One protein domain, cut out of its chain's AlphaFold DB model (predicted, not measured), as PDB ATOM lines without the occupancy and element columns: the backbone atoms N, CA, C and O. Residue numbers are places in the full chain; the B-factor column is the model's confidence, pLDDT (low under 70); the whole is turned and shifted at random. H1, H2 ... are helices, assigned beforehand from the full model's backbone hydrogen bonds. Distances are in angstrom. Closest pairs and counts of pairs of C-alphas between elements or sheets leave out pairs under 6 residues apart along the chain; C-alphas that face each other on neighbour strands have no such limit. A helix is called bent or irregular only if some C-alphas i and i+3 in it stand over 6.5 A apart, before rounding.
ATOM      1  N   MET A  94     -33.281 111.146  50.737       85.38
ATOM      2  CA  MET A  94     -32.187 111.755  49.980       85.38
ATOM      3  C   MET A  94     -32.644 112.159  48.572       85.38
ATOM      4  O   MET A  94     -32.400 113.292  48.150       85.38
ATOM      5  N   GLN A  95     -33.370 111.292  47.864       84.75
ATOM      6  CA  GLN A  95     -33.949 111.600  46.559       84.75
ATOM      7  C   GLN A  95     -34.950 112.759  46.646       84.75
ATOM      8  O   GLN A  95     -34.838 113.715  45.881       84.75
ATOM      9  N   ALA A  96     -35.874 112.755  47.613       85.19
ATOM     10  CA  ALA A  96     -36.825 113.850  47.816       85.19
ATOM     11  C   ALA A  96     -36.121 115.195  48.083       85.19
ATOM     12  O   ALA A  96     -36.564 116.243  47.596       85.19
ATOM     13  N   THR A  97     -34.993 115.166  48.801       87.75
ATOM     14  CA  THR A  97     -34.125 116.330  49.036       87.75
ATOM     15  C   THR A  97     -33.433 116.789  47.749       87.75
ATOM     16  O   THR A  97     -33.450 117.983  47.436       87.75
ATOM     17  N   ASN A  98     -32.895 115.860  46.955       88.81
ATOM     18  CA  ASN A  98     -32.259 116.140  45.666       88.81
ATOM     19  C   ASN A  98     -33.255 116.706  44.638       88.81
ATOM     20  O   ASN A  98     -32.951 117.710  43.985       88.81
ATOM     21  N   ARG A  99     -34.472 116.146  44.548       91.81
ATOM     22  CA  ARG A  99     -35.566 116.681  43.718       91.81
ATOM     23  C   ARG A  99     -35.917 118.108  44.134       91.81
ATOM     24  O   ARG A  99     -35.936 119.006  43.293       91.81
ATOM     25  N   ARG A 100     -36.091 118.364  45.436       91.62
ATOM     26  CA  ARG A 100     -36.359 119.718  45.953       91.62
ATOM     27  C   ARG A 100     -35.228 120.701  45.631       91.62
ATOM     28  O   ARG A 100     -35.501 121.828  45.222       91.62
ATOM     29  N   ALA A 101     -33.969 120.282  45.770       91.56
ATOM     30  CA  ALA A 101     -32.808 121.097  45.418       91.56
ATOM     31  C   ALA A 101     -32.763 121.422  43.915       91.56
ATOM     32  O   ALA A 101     -32.486 122.564  43.549       91.56
ATOM     33  N   ALA A 102     -33.090 120.466  43.041       92.19
ATOM     34  CA  ALA A 102     -33.189 120.699  41.601       92.19
ATOM     35  C   ALA A 102     -34.309 121.696  41.249       92.19
ATOM     36  O   ALA A 102     -34.088 122.600  40.444       92.19
ATOM     37  N   ILE A 103     -35.473 121.607  41.902       94.19
ATOM     38  CA  ILE A 103     -36.580 122.560  41.710       94.19
ATOM     39  C   ILE A 103     -36.180 123.970  42.182       94.19
ATOM     40  O   ILE A 103     -36.455 124.941  41.480       94.19
ATOM     41  N   TYR A 104     -35.458 124.110  43.303       94.44
ATOM     42  CA  TYR A 104     -34.893 125.407  43.714       94.44
ATOM     43  C   TYR A 104     -33.941 126.001  42.666       94.44
ATOM     44  O   TYR A 104     -33.958 127.214  42.461       94.44
ATOM     45  N   GLN A 105     -33.140 125.175  41.985       93.25
ATOM     46  CA  GLN A 105     -32.279 125.642  40.893       93.25
ATOM     47  C   GLN A 105     -33.093 126.063  39.667       93.25
ATOM     48  O   GLN A 105     -32.862 127.137  39.126       93.25
ATOM     49  N   ILE A 106     -34.092 125.278  39.262       94.00
ATOM     50  CA  ILE A 106     -34.989 125.605  38.142       94.00
ATOM     51  C   ILE A 106     -35.731 126.929  38.392       94.00
ATOM     52  O   ILE A 106     -35.836 127.762  37.492       94.00
ATOM     53  N   VAL A 107     -36.193 127.159  39.625       94.44
ATOM     54  CA  VAL A 107     -36.978 128.345  40.003       94.44
ATOM     55  C   VAL A 107     -36.105 129.554  40.392       94.44
ATOM     56  O   VAL A 107     -36.618 130.666  40.504       94.44
ATOM     57  N   SER A 108     -34.783 129.408  40.550       93.12
ATOM     58  CA  SER A 108     -33.926 130.516  41.006       93.12
ATOM     59  C   SER A 108     -34.001 131.806  40.171       93.12
ATOM     60  O   SER A 108     -33.957 132.872  40.782       93.12
ATOM     61  N   PRO A 109     -34.184 131.807  38.832       92.06
ATOM     62  CA  PRO A 109     -34.306 133.058  38.077       92.06
ATOM     63  C   PRO A 109     -35.615 133.825  38.339       92.06
ATOM     64  O   PRO A 109     -35.773 134.944  37.857       92.06
ATOM     65  N   PHE A 110     -36.549 133.266  39.114       89.19
ATOM     66  CA  PHE A 110     -37.752 133.964  39.576       89.19
ATOM     67  C   PHE A 110     -37.591 134.584  40.973       89.19
ATOM     68  O   PHE A 110     -38.504 135.269  41.430       89.19
ATOM     69  N   ASN A 111     -36.450 134.392  41.655       89.88
ATOM     70  CA  ASN A 111     -36.176 135.124  42.890       89.88
ATOM     71  C   ASN A 111     -35.862 136.599  42.575       89.88
ATOM     72  O   ASN A 111     -35.009 136.913  41.745       89.88
ATOM     73  N   GLU A 112     -36.598 137.511  43.204       86.81
ATOM     74  CA  GLU A 112     -36.483 138.952  42.951       86.81
ATOM     75  C   GLU A 112     -35.294 139.556  43.712       86.81
ATOM     76  O   GLU A 112     -34.631 140.463  43.210       86.81
ATOM     77  N   ASP A 113     -34.943 138.961  44.857       86.25
ATOM     78  CA  ASP A 113     -33.790 139.343  45.679       86.25
ATOM     79  C   ASP A 113     -32.431 139.050  45.023       86.25
ATOM     80  O   ASP A 113     -31.397 139.356  45.616       86.25
ATOM     81  N   GLY A 114     -32.377 138.429  43.838       85.62
ATOM     82  CA  GLY A 114     -31.123 138.090  43.155       85.62
ATOM     83  C   GLY A 114     -30.207 137.235  44.035       85.62
ATOM     84  O   GLY A 114     -29.053 137.592  44.287       85.62
ATOM     85  N   LEU A 115     -30.746 136.153  44.592       89.62
ATOM     86  CA  LEU A 115     -30.023 135.135  45.352       89.62
ATOM     87  C   LEU A 115     -29.461 134.077  44.396       89.62
ATOM     88  O   LEU A 115     -30.106 133.724  43.407       89.62
ATOM     89  N   SER A 116     -28.270 133.546  44.691       88.44
ATOM     90  CA  SER A 116     -27.773 132.374  43.961       88.44
ATOM     91  C   SER A 116     -28.694 131.169  44.199       88.44
ATOM     92  O   SER A 116     -29.408 131.147  45.208       88.44
ATOM     93  N   PRO A 117     -28.683 130.142  43.331       89.94
ATOM     94  CA  PRO A 117     -29.546 128.973  43.495       89.94
ATOM     95  C   PRO A 117     -29.412 128.306  44.874       89.94
ATOM     96  O   PRO A 117     -30.422 127.963  45.491       89.94
ATOM     97  N   GLN A 118     -28.188 128.207  45.412       88.75
ATOM     98  CA  GLN A 118     -27.961 127.646  46.745       88.75
ATOM     99  C   GLN A 118     -28.516 128.547  47.859       88.75
ATOM    100  O   GLN A 118     -29.175 128.051  48.772       88.75
ATOM    101  N   ARG A 119     -28.285 129.868  47.797       89.81
ATOM    102  CA  ARG A 119     -28.816 130.797  48.811       89.81
ATOM    103  C   ARG A 119     -30.331 130.939  48.750       89.81
ATOM    104  O   ARG A 119     -30.962 131.156  49.776       89.81
ATOM    105  N   PHE A 120     -30.927 130.783  47.572       92.12
ATOM    106  CA  PHE A 120     -32.374 130.745  47.416       92.12
ATOM    107  C   PHE A 120     -32.975 129.502  48.091       92.12
ATOM    108  O   PHE A 120     -33.934 129.641  48.848       92.12
ATOM    109  N   ALA A 121     -32.353 128.325  47.938       90.44
ATOM    110  CA  ALA A 121     -32.781 127.096  48.610       90.44
ATOM    111  C   ALA A 121     -32.776 127.189  50.149       90.44
ATOM    112  O   ALA A 121     -33.635 126.601  50.806       90.44
ATOM    113  N   THR A 122     -31.846 127.954  50.732       89.69
ATOM    114  CA  THR A 122     -31.733 128.138  52.191       89.69
ATOM    115  C   THR A 122     -32.438 129.388  52.730       89.69
ATOM    116  O   THR A 122     -32.517 129.564  53.943       89.69
ATOM    117  N   SER A 123     -33.001 130.240  51.865       86.44
ATOM    118  CA  SER A 123     -33.587 131.532  52.263       86.44
ATOM    119  C   SER A 123     -34.924 131.454  53.015       86.44
ATOM    120  O   SER A 123     -35.363 132.468  53.542       86.44
ATOM    121  N   ASN A 124     -35.563 130.281  53.132       71.81
ATOM    122  CA  ASN A 124     -36.877 130.121  53.789       71.81
ATOM    123  C   ASN A 124     -36.933 130.623  55.253       71.81
ATOM    124  O   ASN A 124     -38.020 130.776  55.800       71.81
ATOM    125  N   THR A 125     -35.786 130.830  55.908       66.44
ATOM    126  CA  THR A 125     -35.675 131.342  57.287       66.44
ATOM    127  C   THR A 125     -35.482 132.862  57.375       66.44
ATOM    128  O   THR A 125     -35.390 133.398  58.478       66.44
ATOM    129  N   GLN A 126     -35.405 133.575  56.247       75.38
ATOM    130  CA  GLN A 126     -35.224 135.028  56.210       75.38
ATOM    131  C   GLN A 126     -36.575 135.753  56.260       75.38
ATOM    132  O   GLN A 126     -37.448 135.515  55.429       75.38
ATOM    133  N   ALA A 127     -36.737 136.664  57.224       65.69
ATOM    134  CA  ALA A 127     -37.972 137.430  57.409       65.69
ATOM    135  C   ALA A 127     -38.185 138.521  56.337       65.69
ATOM    136  O   ALA A 127     -39.325 138.831  55.999       65.69
ATOM    137  N   ASP A 128     -37.098 139.064  55.781       80.81
ATOM    138  CA  ASP A 128     -37.101 140.293  54.970       80.81
ATOM    139  C   ASP A 128     -37.053 140.040  53.448       80.81
ATOM    140  O   ASP A 128     -36.530 140.854  52.688       80.81
ATOM    141  N   LEU A 129     -37.561 138.895  52.981       85.56
ATOM    142  CA  LEU A 129     -37.587 138.561  51.550       85.56
ATOM    143  C   LEU A 129     -38.625 139.382  50.782       85.56
ATOM    144  O   LEU A 129     -39.751 139.567  51.253       85.56
ATOM    145  N   THR A 130     -38.292 139.787  49.555       87.69
ATOM    146  CA  THR A 130     -39.247 140.463  48.663       87.69
ATOM    147  C   THR A 130     -40.418 139.557  48.283       87.69
ATOM    148  O   THR A 130     -40.308 138.328  48.223       87.69
ATOM    149  N   THR A 131     -41.567 140.170  47.981       88.75
ATOM    150  CA  THR A 131     -42.790 139.454  47.588       88.75
ATOM    151  C   THR A 131     -42.552 138.511  46.405       88.75
ATOM    152  O   THR A 131     -43.062 137.391  46.427       88.75
ATOM    153  N   GLY A 132     -41.746 138.906  45.407       88.19
ATOM    154  CA  GLY A 132     -41.371 138.035  44.292       88.19
ATOM    155  C   GLY A 132     -40.627 136.775  44.744       88.19
ATOM    156  O   GLY A 132     -41.011 135.668  44.373       88.19
ATOM    157  N   THR A 133     -39.631 136.905  45.627       91.38
ATOM    158  CA  THR A 133     -38.904 135.753  46.187       91.38
ATOM    159  C   THR A 133     -39.796 134.854  47.044       91.38
ATOM    160  O   THR A 133     -39.711 133.631  46.926       91.38
ATOM    161  N   GLN A 134     -40.696 135.420  47.855       91.69
ATOM    162  CA  GLN A 134     -41.666 134.632  48.629       91.69
ATOM    163  C   GLN A 134     -42.621 133.844  47.716       91.69
ATOM    164  O   GLN A 134     -42.936 132.684  47.987       91.69
ATOM    165  N   LEU A 135     -43.074 134.443  46.608       91.44
ATOM    166  CA  LEU A 135     -43.881 133.753  45.597       91.44
ATOM    167  C   LEU A 135     -43.081 132.649  44.893       91.44
ATOM    168  O   LEU A 135     -43.606 131.551  44.707       91.44
ATOM    169  N   ALA A 136     -41.806 132.887  44.581       92.88
ATOM    170  CA  ALA A 136     -40.915 131.876  44.018       92.88
ATOM    171  C   ALA A 136     -40.691 130.693  44.986       92.88
ATOM    172  O   ALA A 136     -40.744 129.541  44.563       92.88
ATOM    173  N   GLN A 137     -40.530 130.934  46.294       92.50
ATOM    174  CA  GLN A 137     -40.465 129.862  47.304       92.50
ATOM    175  C   GLN A 137     -41.764 129.043  47.367       92.50
ATOM    176  O   GLN A 137     -41.717 127.814  47.452       92.50
ATOM    177  N   ARG A 138     -42.932 129.696  47.283       91.75
ATOM    178  CA  ARG A 138     -44.229 128.999  47.209       91.75
ATOM    179  C   ARG A 138     -44.346 128.159  45.938       91.75
ATOM    180  O   ARG A 138     -44.824 127.032  46.017       91.75
ATOM    181  N   LEU A 139     -43.864 128.664  44.799       93.12
ATOM    182  CA  LEU A 139     -43.811 127.909  43.547       93.12
ATOM    183  C   LEU A 139     -42.921 126.664  43.669       93.12
ATOM    184  O   LEU A 139     -43.332 125.603  43.212       93.12
ATOM    185  N   VAL A 140     -41.766 126.748  44.343       94.00
ATOM    186  CA  VAL A 140     -40.938 125.563  44.647       94.00
ATOM    187  C   VAL A 140     -41.719 124.539  45.472       94.00
ATOM    188  O   VAL A 140     -41.670 123.355  45.155       94.00
ATOM    189  N   GLY A 141     -42.469 124.970  46.493       91.69
ATOM    190  CA  GLY A 141     -43.311 124.073  47.293       91.69
ATOM    191  C   GLY A 141     -44.420 123.393  46.480       91.69
ATOM    192  O   GLY A 141     -44.632 122.192  46.619       91.69
ATOM    193  N   ILE A 142     -45.085 124.137  45.589       92.88
ATOM    194  CA  ILE A 142     -46.115 123.598  44.686       92.88
ATOM    195  C   ILE A 142     -45.499 122.589  43.709       92.88
ATOM    196  O   ILE A 142     -46.003 121.479  43.585       92.88
ATOM    197  N   LEU A 143     -44.393 122.944  43.050       92.75
ATOM    198  CA  LEU A 143     -43.703 122.056  42.112       92.75
ATOM    199  C   LEU A 143     -43.152 120.805  42.806       92.75
ATOM    200  O   LEU A 143     -43.238 119.728  42.236       92.75
ATOM    201  N   HIS A 144     -42.653 120.909  44.041       92.75
ATOM    202  CA  HIS A 144     -42.174 119.755  44.815       92.75
ATOM    203  C   HIS A 144     -43.304 118.799  45.225       92.75
ATOM    204  O   HIS A 144     -43.070 117.601  45.315       92.75
ATOM    205  N   GLY A 145     -44.533 119.296  45.403       89.62
ATOM    206  CA  GLY A 145     -45.719 118.450  45.584       89.62
ATOM    207  C   GLY A 145     -46.291 117.857  44.286       89.62
ATOM    208  O   GLY A 145     -47.094 116.925  44.348       89.62
ATOM    209  N   LEU A 146     -45.910 118.395  43.122       90.38
ATOM    210  CA  LEU A 146     -46.335 117.908  41.803       90.38
ATOM    211  C   LEU A 146     -45.342 116.914  41.192       90.38
ATOM    212  O   LEU A 146     -45.786 115.946  40.590       90.38
ATOM    213  N   VAL A 147     -44.038 117.152  41.360       91.06
ATOM    214  CA  VAL A 147     -42.936 116.314  40.865       91.06
ATOM    215  C   VAL A 147     -42.703 115.162  41.841       91.06
ATOM    216  O   VAL A 147     -42.086 115.344  42.895       91.06
ATOM    217  N   ARG A 148     -43.234 113.983  41.516       86.44
ATOM    218  CA  ARG A 148     -43.254 112.827  42.424       86.44
ATOM    219  C   ARG A 148     -41.956 112.041  42.373       86.44
ATOM    220  O   ARG A 148     -41.415 111.695  43.424       86.44
ATOM    221  N   ASP A 149     -41.452 111.834  41.166       88.62
ATOM    222  CA  ASP A 149     -40.285 111.023  40.838       88.62
ATOM    223  C   ASP A 149     -39.277 111.805  39.971       88.62
ATOM    224  O   ASP A 149     -39.375 113.025  39.790       88.62
ATOM    225  N   ASP A 150     -38.243 111.108  39.504       87.06
ATOM    226  CA  ASP A 150     -37.198 111.700  38.675       87.06
ATOM    227  C   ASP A 150     -37.625 111.865  37.203       87.06
ATOM    228  O   ASP A 150     -37.062 112.721  36.519       87.06
ATOM    229  N   ASP A 151     -38.643 111.144  36.720       90.81
ATOM    230  CA  ASP A 151     -39.175 111.308  35.361       90.81
ATOM    231  C   ASP A 151     -39.982 112.610  35.250       90.81
ATOM    232  O   ASP A 151     -39.733 113.410  34.341       90.81
ATOM    233  N   ASP A 152     -40.837 112.911  36.234       90.81
ATOM    234  CA  ASP A 152     -41.480 114.223  36.396       90.81
ATOM    235  C   ASP A 152     -40.440 115.365  36.434       90.81
ATOM    236  O   ASP A 152     -40.612 116.426  35.818       90.81
ATOM    237  N   LEU A 153     -39.325 115.158  37.147       91.38
ATOM    238  CA  LEU A 153     -38.250 116.147  37.245       91.38
ATOM    239  C   LEU A 153     -37.504 116.312  35.914       91.38
ATOM    240  O   LEU A 153     -37.129 117.430  35.549       91.38
ATOM    241  N   ASN A 154     -37.288 115.223  35.179       90.62
ATOM    242  CA  ASN A 154     -36.645 115.243  33.870       90.62
ATOM    243  C   ASN A 154     -37.538 115.911  32.814       90.62
ATOM    244  O   ASN A 154     -37.030 116.695  32.009       90.62
ATOM    245  N   LEU A 155     -38.862 115.726  32.877       89.75
ATOM    246  CA  LEU A 155     -39.820 116.508  32.092       89.75
ATOM    247  C   LEU A 155     -39.692 118.008  32.398       89.75
ATOM    248  O   LEU A 155     -39.591 118.814  31.472       89.75
ATOM    249  N   LEU A 156     -39.616 118.405  33.674       89.38
ATOM    250  CA  LEU A 156     -39.429 119.815  34.046       89.38
ATOM    251  C   LEU A 156     -38.082 120.382  33.544       89.38
ATOM    252  O   LEU A 156     -38.040 121.506  33.040       89.38
ATOM    253  N   ARG A 157     -36.997 119.599  33.617       89.94
ATOM    254  CA  ARG A 157     -35.663 119.954  33.085       89.94
ATOM    255  C   ARG A 157     -35.624 120.062  31.558       89.94
ATOM    256  O   ARG A 157     -34.843 120.851  31.031       89.94
ATOM    257  N   MET A 158     -36.457 119.304  30.846       87.69
ATOM    258  CA  MET A 158     -36.602 119.419  29.392       87.69
ATOM    259  C   MET A 158     -37.182 120.785  28.995       87.69
ATOM    260  O   MET A 158     -36.737 121.374  28.011       87.69
ATOM    261  N   TRP A 159     -38.129 121.316  29.778       86.62
ATOM    262  CA  TRP A 159     -38.695 122.656  29.573       86.62
ATOM    263  C   TRP A 159     -37.781 123.785  30.069       86.62
ATOM    264  O   TRP A 159     -37.719 124.839  29.437       86.62
ATOM    265  N   ILE A 160     -37.077 123.585  31.188       88.75
ATOM    266  CA  ILE A 160     -36.163 124.575  31.776       88.75
ATOM    267  C   ILE A 160     -34.788 123.935  31.979       88.75
ATOM    268  O   ILE A 160     -34.504 123.319  33.007       88.75
ATOM    269  N   GLN A 161     -33.919 124.125  30.988       89.69
ATOM    270  CA  GLN A 161     -32.530 123.673  31.037       89.69
ATOM    271  C   GLN A 161     -31.730 124.474  32.077       89.69
ATOM    272  O   GLN A 161     -31.786 125.708  32.102       89.69
ATOM    273  N   VAL A 162     -30.961 123.769  32.913       90.88
ATOM    274  CA  VAL A 162     -30.120 124.345  33.973       90.88
ATOM    275  C   VAL A 162     -28.713 123.727  33.917       90.88
ATOM    276  O   VAL A 162     -28.580 122.544  34.224       90.88
TER     277      VAL A 162
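What this domain is: This is residues 94 to 162 of the 344 residues of an uncharacterized protein of Friedmanniomyces simplex (UniProt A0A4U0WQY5). The long first helix, H1, is the middle of a small, elongated helical body, with H2 and H4 on opposite sides of it and H3 packed on it from a third side. H2 crosses H1 almost at a right angle, H3 runs back past H1 the opposite way at a slant, and H4 runs the same way as H1. The printed part has 69 residues, with four named helices in the order H1, H2, H3, H4 and no named strand, and its class is all helix. It is compact, with a radius of gyration of the C-alphas of 11.6 A, and spans 35 by 22 by 18 A.

Where its parts are: H1 covers residues 94 to 110, from C-alpha 94 at (-32.187, 111.755, 49.980), and is 25.1 A long from first to last C-alpha. It is irregular, with C-alphas 106 and 109 7.5 A apart. After a short link of 6 residues comes H2, residues 117 to 125, 15.3 A long and also irregular, with C-alphas 121 and 124 7.3 A apart. H3, residues 131 to 146, begins at C-alpha 131 at (-42.790, 139.454, 47.588) and is 22.6 A long. H4, residues 150 to 159, is 14.3 A long and ends at C-alpha 159 at (-38.695, 122.656, 29.573).

How they stand to each other: H1 is the hub and touches the three other helices. With residues 101 to 108 alone it touches H2, the closest C-alphas being those of Gln 105 and Pro 117, 5.0 A apart, and their lines are about perpendicular at 81 degrees. H1 touches H3, with the C-alphas of Phe 110 and Ala 136 closest at 5.8 A. These two run opposite ways at a steep tilt of 37 degrees, only just beyond shallow. With residues 99 to 106 alone H1 touches H4, the closest C-alphas being those of Arg 99 and Leu 153 at 7.0 A, and they run the same way at a shallow tilt of 16 degrees. The helix packing is mostly crossed, but only just: 1 of these 3 touching pairs is at a shallow tilt. H2 and H3 are close but not clearly touching, their closest C-alphas being those of Asn 124 and Gln 137, 7.4 A apart. H3 and H4 are near each other, with 6 pairs of C-alphas within 10 A, while H2 and H4 are apart. In H3 and H4 every O i to N i+4 pair is within hydrogen-bond range; in H1 11 of 13 are, and in H2 3 of 5.

The domain as a whole: The two C-alphas farthest apart are those of Asp 128 and Asp 151, at 35.1 A. The printed part has no cut. The links from H2 to H3 and from H3 to H4 are tight, and no link is long. The mean pLDDT of the printed part is 88.8, and residues 125 and 127 are under 70.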